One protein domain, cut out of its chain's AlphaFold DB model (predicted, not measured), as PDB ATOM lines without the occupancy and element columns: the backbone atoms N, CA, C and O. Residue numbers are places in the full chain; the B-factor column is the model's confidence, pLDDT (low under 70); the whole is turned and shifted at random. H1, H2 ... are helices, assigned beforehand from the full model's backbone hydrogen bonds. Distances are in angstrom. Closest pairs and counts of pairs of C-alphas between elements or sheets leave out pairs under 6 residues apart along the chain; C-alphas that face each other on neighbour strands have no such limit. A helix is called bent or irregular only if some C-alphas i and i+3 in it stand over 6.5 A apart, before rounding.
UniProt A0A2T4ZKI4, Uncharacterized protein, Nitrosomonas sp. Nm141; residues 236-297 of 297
ATOM      1  N   PRO A 236     327.334 220.895 287.425       94.75
ATOM      2  CA  PRO A 236     327.911 219.565 287.235       94.75
ATOM      3  C   PRO A 236     329.243 219.352 287.964       94.75
ATOM      4  O   PRO A 236     329.540 218.220 288.332       94.75
ATOM      5  N   PHE A 237     330.020 220.413 288.216       95.69
ATOM      6  CA  PHE A 237     331.231 220.324 289.035       95.69
ATOM      7  C   PHE A 237     330.927 219.908 290.478       95.69
ATOM      8  O   PHE A 237     331.618 219.046 291.011       95.69
ATOM      9  N   ILE A 238     329.880 220.476 291.086       95.38
ATOM     10  CA  ILE A 238     329.457 220.109 292.445       95.38
ATOM     11  C   ILE A 238     328.936 218.676 292.447       95.38
ATOM     12  O   ILE A 238     329.393 217.863 293.240       95.38
ATOM     13  N   VAL A 239     328.035 218.346 291.515       94.38
ATOM     14  CA  VAL A 239     327.451 216.998 291.413       94.38
ATOM     15  C   VAL A 239     328.531 215.926 291.243       94.38
ATOM     16  O   VAL A 239     328.452 214.874 291.861       94.38
ATOM     17  N   GLY A 240     329.560 216.189 290.430       94.38
ATOM     18  CA  GLY A 240     330.653 215.242 290.199       94.38
ATOM     19  C   GLY A 240     331.634 215.084 291.365       94.38
ATOM     20  O   GLY A 240     332.454 214.172 291.320       94.38
ATOM     21  N   ASN A 241     331.575 215.951 292.380       94.50
ATOM     22  CA  ASN A 241     332.506 215.965 293.512       94.50
ATOM     23  C   ASN A 241     331.783 216.044 294.866       94.50
ATOM     24  O   ASN A 241     332.373 216.495 295.844       94.50
ATOM     25  N   LEU A 242     330.514 215.636 294.929       91.94
ATOM     26  CA  LEU A 242     329.638 215.894 296.070       91.94
ATOM     27  C   LEU A 242     330.212 215.378 297.400       91.94
ATOM     28  O   LEU A 242     330.248 216.129 298.370       91.94
ATOM     29  N   SER A 243     330.777 214.169 297.409       89.88
ATOM     30  CA  SER A 243     331.405 213.553 298.589       89.88
ATOM     31  C   SER A 243     332.616 214.315 299.151       89.88
ATOM     32  O   SER A 243     333.004 214.105 300.298       89.88
ATOM     33  N   GLN A 244     333.220 215.217 298.372       91.00
ATOM     34  CA  GLN A 244     334.347 216.053 298.804       91.00
ATOM     35  C   GLN A 244     333.898 217.439 299.290       91.00
ATOM     36  O   GLN A 244     334.677 218.160 299.915       91.00
ATOM     37  N   ILE A 245     332.658 217.841 299.004       92.06
ATOM     38  CA  ILE A 245     332.195 219.212 299.205       92.06
ATOM     39  C   ILE A 245     331.295 219.279 300.435       92.06
ATOM     40  O   ILE A 245     330.199 218.726 300.463       92.06
ATOM     41  N   ARG A 246     331.727 220.049 301.432       91.44
ATOM     42  CA  ARG A 246     330.905 220.370 302.604       91.44
ATOM     43  C   ARG A 246     329.645 221.155 302.233       91.44
ATOM     44  O   ARG A 246     329.664 222.020 301.352       91.44
ATOM     45  N   PHE A 247     328.556 220.899 302.949       91.94
ATOM     46  CA  PHE A 247     327.247 221.476 302.652       91.94
ATOM     47  C   PHE A 247     327.202 223.008 302.747       91.94
ATOM     48  O   PHE A 247     326.582 223.650 301.899       91.94
ATOM     49  N   GLU A 248     327.960 223.620 303.655       92.81
ATOM     50  CA  GLU A 248     328.106 225.080 303.734       92.81
ATOM     51  C   GLU A 248     328.635 225.696 302.438       92.81
ATOM     52  O   GLU A 248     328.254 226.806 302.066       92.81
ATOM     53  N   LEU A 249     329.527 224.986 301.746       94.06
ATOM     54  CA  LEU A 249     330.155 225.475 300.529       94.06
ATOM     55  C   LEU A 249     329.182 225.401 299.346       94.06
ATOM     56  O   LEU A 249     329.136 226.328 298.537       94.06
ATOM     57  N   ILE A 250     328.348 224.356 299.289       95.06
ATOM     58  CA  ILE A 250     327.229 224.268 298.334       95.06
ATOM     59  C   ILE A 250     326.231 225.393 298.604       95.06
ATOM     60  O   ILE A 250     325.869 226.132 297.690       95.06
ATOM     61  N   TYR A 251     325.831 225.558 299.865       95.38
ATOM     62  CA  TYR A 251     324.905 226.599 300.294       95.38
ATOM     63  C   TYR A 251     325.410 227.998 299.916       95.38
ATOM     64  O   TYR A 251     324.681 228.789 299.321       95.38
ATOM     65  N   TYR A 252     326.691 228.280 300.168       95.88
ATOM     66  CA  TYR A 252     327.326 229.532 299.764       95.88
ATOM     67  C   TYR A 252     327.265 229.770 298.252       95.88
ATOM     68  O   TYR A 252     326.911 230.862 297.809       95.88
ATOM     69  N   VAL A 253     327.595 228.758 297.443       96.12
ATOM     70  CA  VAL A 253     327.552 228.877 295.979       96.12
ATOM     71  C   VAL A 253     326.148 229.225 295.498       96.12
ATOM     72  O   VAL A 253     326.009 230.097 294.639       96.12
ATOM     73  N   LEU A 254     325.120 228.583 296.056       95.44
ATOM     74  CA  LEU A 254     323.722 228.855 295.712       95.44
ATOM     75  C   LEU A 254     323.333 230.314 295.979       95.44
ATOM     76  O   LEU A 254     322.552 230.879 295.222       95.44
ATOM     77  N   LEU A 255     323.905 230.940 297.013       93.94
ATOM     78  CA  LEU A 255     323.682 232.356 297.320       93.94
ATOM     79  C   LEU A 255     324.482 233.319 296.429       93.94
ATOM     80  O   LEU A 255     324.109 234.483 296.297       93.94
ATOM     81  N   LYS A 256     325.607 232.877 295.853       93.31
ATOM     82  CA  LYS A 256     326.565 233.751 295.145       93.31
ATOM     83  C   LYS A 256     326.613 233.556 293.634       93.31
ATOM     84  O   LYS A 256     327.354 234.277 292.961       93.31
ATOM     85  N   THR A 257     325.882 232.588 293.093       90.19
ATOM     86  CA  THR A 257     325.880 232.290 291.659       90.19
ATOM     87  C   THR A 257     324.466 232.255 291.110       90.19
ATOM     88  O   THR A 257     323.549 231.747 291.749       90.19
ATOM     89  N   ASP A 258     324.304 232.785 289.899       86.25
ATOM     90  CA  ASP A 258     323.067 232.613 289.155       86.25
ATOM     91  C   ASP A 258     322.913 231.140 288.777       86.25
ATOM     92  O   ASP A 258     323.862 230.481 288.344       86.25
ATOM     93  N   THR A 259     321.701 230.623 288.920       84.19
ATOM     94  CA  THR A 259     321.385 229.227 288.635       84.19
ATOM     95  C   THR A 259     320.019 229.126 287.977       84.19
ATOM     96  O   THR A 259     319.177 230.017 288.100       84.19
ATOM     97  N   ASN A 260     319.787 228.041 287.245       87.75
ATOM     98  CA  ASN A 260     318.484 227.755 286.659       87.75
ATOM     99  C   ASN A 260     317.834 226.539 287.330       87.75
ATOM    100  O   ASN A 260     318.489 225.667 287.900       87.75
ATOM    101  N   SER A 261     316.511 226.451 287.191       89.62
ATOM    102  CA  SER A 261     315.708 225.382 287.793       89.62
ATOM    103  C   SER A 261     316.159 223.969 287.382       89.62
ATOM    104  O   SER A 261     316.068 223.038 288.181       89.62
ATOM    105  N   ALA A 262     316.687 223.785 286.165       91.50
ATOM    106  CA  ALA A 262     317.135 222.472 285.704       91.50
ATOM    107  C   ALA A 262     318.432 222.016 286.397       91.50
ATOM    108  O   ALA A 262     318.563 220.837 286.724       91.50
ATOM    109  N   GLU A 263     319.375 222.930 286.633       91.25
ATOM    110  CA  GLU A 263     320.600 222.655 287.393       91.25
ATOM    111  C   GLU A 263     320.308 222.421 288.874       91.25
ATOM    112  O   GLU A 263     320.804 221.445 289.437       91.25
ATOM    113  N   LEU A 264     319.435 223.238 289.475       92.44
ATOM    114  CA  LEU A 264     318.984 223.045 290.855       92.44
ATOM    115  C   LEU A 264     318.324 221.684 291.060       92.44
ATOM    116  O   LEU A 264     318.630 220.988 292.025       92.44
ATOM    117  N   LYS A 265     317.460 221.269 290.127       93.31
ATOM    118  CA  LYS A 265     316.805 219.960 290.194       93.31
ATOM    119  C   LYS A 265     317.822 218.817 290.195       93.31
ATOM    120  O   LYS A 265     317.713 217.922 291.025       93.31
ATOM    121  N   LYS A 266     318.820 218.864 289.306       93.75
ATOM    122  CA  LYS A 266     319.878 217.841 289.240       93.75
ATOM    123  C   LYS A 266     320.720 217.802 290.510       93.75
ATOM    124  O   LYS A 266     321.047 216.721 290.983       93.75
ATOM    125  N   LEU A 267     321.065 218.967 291.057       94.38
ATOM    126  CA  LEU A 267     321.837 219.041 292.292       94.38
ATOM    127  C   LEU A 267     321.030 218.509 293.487       94.38
ATOM    128  O   LEU A 267     321.563 217.730 294.267       94.38
ATOM    129  N   LYS A 268     319.735 218.838 293.582       94.12
ATOM    130  CA  LYS A 268     318.826 218.274 294.595       94.12
ATOM    131  C   LYS A 268     318.722 216.751 294.492       94.12
ATOM    132  O   LYS A 268     318.790 216.070 295.508       94.12
ATOM    133  N   GLU A 269     318.558 216.220 293.280       94.19
ATOM    134  CA  GLU A 269     318.523 214.771 293.036       94.19
ATOM    135  C   GLU A 269     319.831 214.093 293.463       94.19
ATOM    136  O   GLU A 269     319.776 213.025 294.064       94.19
ATOM    137  N   ALA A 270     320.983 214.720 293.201       93.06
ATOM    138  CA  ALA A 270     322.283 214.206 293.624       93.06
ATOM    139  C   ALA A 270     322.435 214.203 295.154       93.06
ATOM    140  O   ALA A 270     322.800 213.177 295.711       93.06
ATOM    141  N   ILE A 271     322.084 215.302 295.835       91.56
ATOM    142  CA  ILE A 271     322.155 215.401 297.305       91.56
ATOM    143  C   ILE A 271     321.268 214.353 297.981       91.56
ATOM    144  O   ILE A 271     321.696 213.713 298.931       91.56
ATOM    145  N   LEU A 272     320.049 214.140 297.478       90.75
ATOM    146  CA  LEU A 272     319.128 213.141 298.034       90.75
ATOM    147  C   LEU A 272     319.561 211.689 297.781       90.75
ATOM    148  O   LEU A 272     319.041 210.787 298.436       90.75
ATOM    149  N   ALA A 273     320.431 211.460 296.798       90.19
ATOM    150  CA  ALA A 273     320.944 210.140 296.446       90.19
ATOM    151  C   ALA A 273     322.311 209.838 297.080       90.19
ATOM    152  O   ALA A 273     322.804 208.722 296.926       90.19
ATOM    153  N   GLU A 274     322.931 210.818 297.736       84.06
ATOM    154  CA  GLU A 274     324.242 210.674 298.359       84.06
ATOM    155  C   GLU A 274     324.099 210.004 299.730       84.06
ATOM    156  O   GLU A 274     323.564 210.581 300.677       84.06
ATOM    157  N   ASP A 275     324.582 208.766 299.834       68.88
ATOM    158  CA  ASP A 275     324.595 208.016 301.092       68.88
ATOM    159  C   ASP A 275     325.788 208.433 301.984       68.88
ATOM    160  O   ASP A 275     325.728 208.312 303.212       68.88
ATOM    161  N   GLU A 276     326.867 208.966 301.393       67.25
ATOM    162  CA  GLU A 276     328.066 209.425 302.102       67.25
ATOM    163  C   GLU A 276     327.961 210.911 302.462       67.25
ATOM    164  O   GLU A 276     328.095 211.806 301.631       67.25
ATOM    165  N   HIS A 277     327.728 211.191 303.742       60.59
ATOM    166  CA  HIS A 277     327.636 212.569 304.212       60.59
ATOM    167  C   HIS A 277     329.050 213.150 304.350       60.59
ATOM    168  O   HIS A 277     329.920 212.474 304.916       60.59
ATOM    169  N   PRO A 278     329.305 214.390 303.886       58.62
ATOM    170  CA  PRO A 278     330.585 215.039 304.126       58.62
ATOM    171  C   PRO A 278     330.853 215.063 305.635       58.62
ATOM    172  O   PRO A 278     330.062 215.591 306.411       58.62
ATOM    173  N   VAL A 279     331.976 214.479 306.055       56.59
ATOM    174  CA  VAL A 279     332.320 214.257 307.476       56.59
ATOM    175  C   VAL A 279     332.576 215.576 308.232       56.59
ATOM    176  O   VAL A 279     332.710 215.585 309.454       56.59
ATOM    177  N   GLN A 280     332.640 216.706 307.522       64.81
ATOM    178  CA  GLN A 280     333.126 217.979 308.038       64.81
ATOM    179  C   GLN A 280     332.153 219.120 307.715       64.81
ATOM    180  O   GLN A 280     331.916 219.437 306.550       64.81
ATOM    181  N   GLY A 281     331.604 219.740 308.763       67.50
ATOM    182  CA  GLY A 281     330.589 220.791 308.678       67.50
ATOM    183  C   GLY A 281     329.589 220.711 309.834       67.50
ATOM    184  O   GLY A 281     329.629 219.793 310.649       67.50
ATOM    185  N   MET A 282     328.714 221.705 309.916       76.31
ATOM    186  CA  MET A 282     327.608 221.824 310.872       76.31
ATOM    187  C   MET A 282     326.242 221.935 310.168       76.31
ATOM    188  O   MET A 282     325.210 221.959 310.838       76.31
ATOM    189  N   MET A 283     326.225 222.087 308.841       85.31
ATOM    190  CA  MET A 283     325.009 222.229 308.047       85.31
ATOM    191  C   MET A 283     324.471 220.874 307.591       85.31
ATOM    192  O   MET A 283     325.207 220.086 307.014       85.31
ATOM    193  N   GLU A 284     323.169 220.668 307.776       86.88
ATOM    194  CA  GLU A 284     322.429 219.516 307.250       86.88
ATOM    195  C   GLU A 284     321.923 219.737 305.814       86.88
ATOM    196  O   GLU A 284     321.707 220.875 305.375       86.88
ATOM    197  N   SER A 285     321.686 218.636 305.095       88.06
ATOM    198  CA  SER A 285     321.241 218.643 303.693       88.06
ATOM    199  C   SER A 285     319.900 219.362 303.483       88.06
ATOM    200  O   SER A 285     319.682 220.013 302.456       88.06
ATOM    201  N   GLU A 286     319.017 219.313 304.481       89.31
ATOM    202  CA  GLU A 286     317.691 219.920 304.473       89.31
ATOM    203  C   GLU A 286     317.770 221.435 304.271       89.31
ATOM    204  O   GLU A 286     317.006 221.984 303.479       89.31
ATOM    205  N   HIS A 287     318.744 222.108 304.895       90.62
ATOM    206  CA  HIS A 287     318.919 223.554 304.738       90.62
ATOM    207  C   HIS A 287     319.276 223.939 303.299       90.62
ATOM    208  O   HIS A 287     318.807 224.960 302.788       90.62
ATOM    209  N   ILE A 288     320.085 223.117 302.622       91.69
ATOM    210  CA  ILE A 288     320.409 223.324 301.208       91.69
ATOM    211  C   ILE A 288     319.146 223.167 300.363       91.69
ATOM    212  O   ILE A 288     318.864 224.009 299.509       91.69
ATOM    213  N   ILE A 289     318.377 222.106 300.605       92.44
ATOM    214  CA  ILE A 289     317.161 221.816 299.844       92.44
ATOM    215  C   ILE A 289     316.130 222.938 300.013       92.44
ATOM    216  O   ILE A 289     315.559 223.386 299.018       92.44
ATOM    217  N   GLU A 290     315.943 223.441 301.233       93.38
ATOM    218  CA  GLU A 290     315.072 224.587 301.508       93.38
ATOM    219  C   GLU A 290     315.514 225.844 300.746       93.38
ATOM    220  O   GLU A 290     314.678 226.553 300.180       93.38
ATOM    221  N   LEU A 291     316.822 226.127 300.687       93.94
ATOM    222  CA  LEU A 291     317.337 227.253 299.905       93.94
ATOM    223  C   LEU A 291     317.054 227.072 298.409       93.94
ATOM    224  O   LEU A 291     316.587 228.007 297.759       93.94
ATOM    225  N   MET A 292     317.279 225.879 297.856       94.00
ATOM    226  CA  MET A 292     316.989 225.606 296.443       94.00
ATOM    227  C   MET A 292     315.516 225.831 296.102       94.00
ATOM    228  O   MET A 292     315.207 226.363 295.040       94.00
ATOM    229  N   GLU A 293     314.604 225.441 296.993       92.19
ATOM    230  CA  GLU A 293     313.168 225.654 296.805       92.19
ATOM    231  C   GLU A 293     312.806 227.142 296.812       92.19
ATOM    232  O   GLU A 293     312.021 227.577 295.966       92.19
ATOM    233  N   LYS A 294     313.432 227.940 297.689       91.56
ATOM    234  CA  LYS A 294     313.281 229.405 297.697       91.56
ATOM    235  C   LYS A 294     313.805 230.055 296.415       91.56
ATOM    236  O   LYS A 294     313.203 231.012 295.953       91.56
ATOM    237  N   LEU A 295     314.899 229.549 295.841       89.44
ATOM    238  CA  LEU A 295     315.504 230.101 294.619       89.44
ATOM    239  C   LEU A 295     314.693 229.815 293.342       89.44
ATOM    240  O   LEU A 295     314.911 230.466 292.322       89.44
ATOM    241  N   VAL A 296     313.782 228.835 293.369       85.12
ATOM    242  CA  VAL A 296     312.900 228.496 292.234       85.12
ATOM    243  C   VAL A 296     311.574 229.270 292.270       85.12
ATOM    244  O   VAL A 296     310.915 229.367 291.231       85.12
ATOM    245  N   ALA A 297     311.176 229.774 293.441       73.00
ATOM    246  CA  ALA A 297     309.906 230.467 293.677       73.00
ATOM    247  C   ALA A 297     309.909 231.914 293.156       73.00
ATOM    248  O   ALA A 297     308.861 232.318 292.599       73.00
TER     249      ALA A 297
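AT A GLANCE: This is residues 236 to 297 of the 297 residues of an uncharacterized protein of Nitrosomonas sp. Nm141 (UniProt A0A2T4ZKI4). Three helices of 10 to 13 residues make a small bundle in which H4 has H2 on one flank and H3 on another, and the four-residue H1 fills the remaining corner, packed on H3 and close to H2. H2 and H4 lie side by side and run the same way, H3 runs back the opposite way beside H4, and the long link from H3 to H4 swings round one end of the helices. The printed part has 62 residues with four named helices, in the order H1, H2, H3, H4 along the chain, and no named strand, and its class is all helix. The whole is compact, with a radius of gyration of the C-alphas of 10.7 A, and the C-alphas span 30 by 20 by 17 A, an outline that is only just rounded.

HOW THE PARTS SIT: Start at the first printed residue, where H1 takes residues 236 to 239. Go on to H2, residues 247 to 256, which is close to H1 but not clearly touching it, with 1 pair of C-alphas within 8 A: those of Ile 238 and Ile 250, 7.5 A apart. Next look at H3, residues 261 to 273, which touches H1; their closest C-alphas are those of Val 239 and Leu 267, 6.0 A apart. H2 and H3 follow each other in the chain and yet are apart. The last helix is H4, residues 285 to 296, and it touches both H2 and H3. Between H2 and H4 the closest C-alphas are those of Tyr 251 and Ile 288, 5.6 A apart, and the two run the same way at a shallow tilt of 16 degrees. H3 and H4 form a helical hairpin, running opposite ways at a shallow tilt of 14 degrees. Their closest C-alphas are those of Ser 261, the first residue of H3, and Val 296, the last of H4, 6.1 A apart. H1 and H4 are apart. In the backbones of H2, H3 and H4, every O i to N i+4 pair is within hydrogen-bond range. H1 is too short for such a pair, and its 1 pair of O i and N i+3 is not within range.

IN THESE COORDINATES: Find C-alpha 236 at (327.911, 219.565, 287.235); there H1 begins, and it runs from Pro 236 to Val 239. H2 runs from Phe 247, with its C-alpha at (327.247, 221.476, 302.652), to Lys 256, 14.4 A from first to last C-alpha. H3, the longest helix with 13 residues, goes from Ser 261 to Ala 273 and measures 18.3 A between its end C-alphas. H4 starts at Ser 285 and measures 17.3 A to C-alpha 296, which you find at (312.900, 228.496, 292.234). No helix is bent or irregular.

THE WHOLE: The printed part runs from residue 236 to residue 297, the chain's last residue, and has no cut. Its two farthest C-alphas are those of Val 279, in the link between H3 and H4, and Ala 297, 30.9 A apart. From the first printed C-alpha to the last is 22.0 A. The link from H1 to H2 has 7 residues and is short, the one from H2 to H3 has 4 and is tight, and the one from H3 to H4 has 11 and is long. Look in the B-factor column for the pLDDT, whose mean over the printed part is 88.1. The model's confidence is low, under 70, at residues 275 to 281, within the long link.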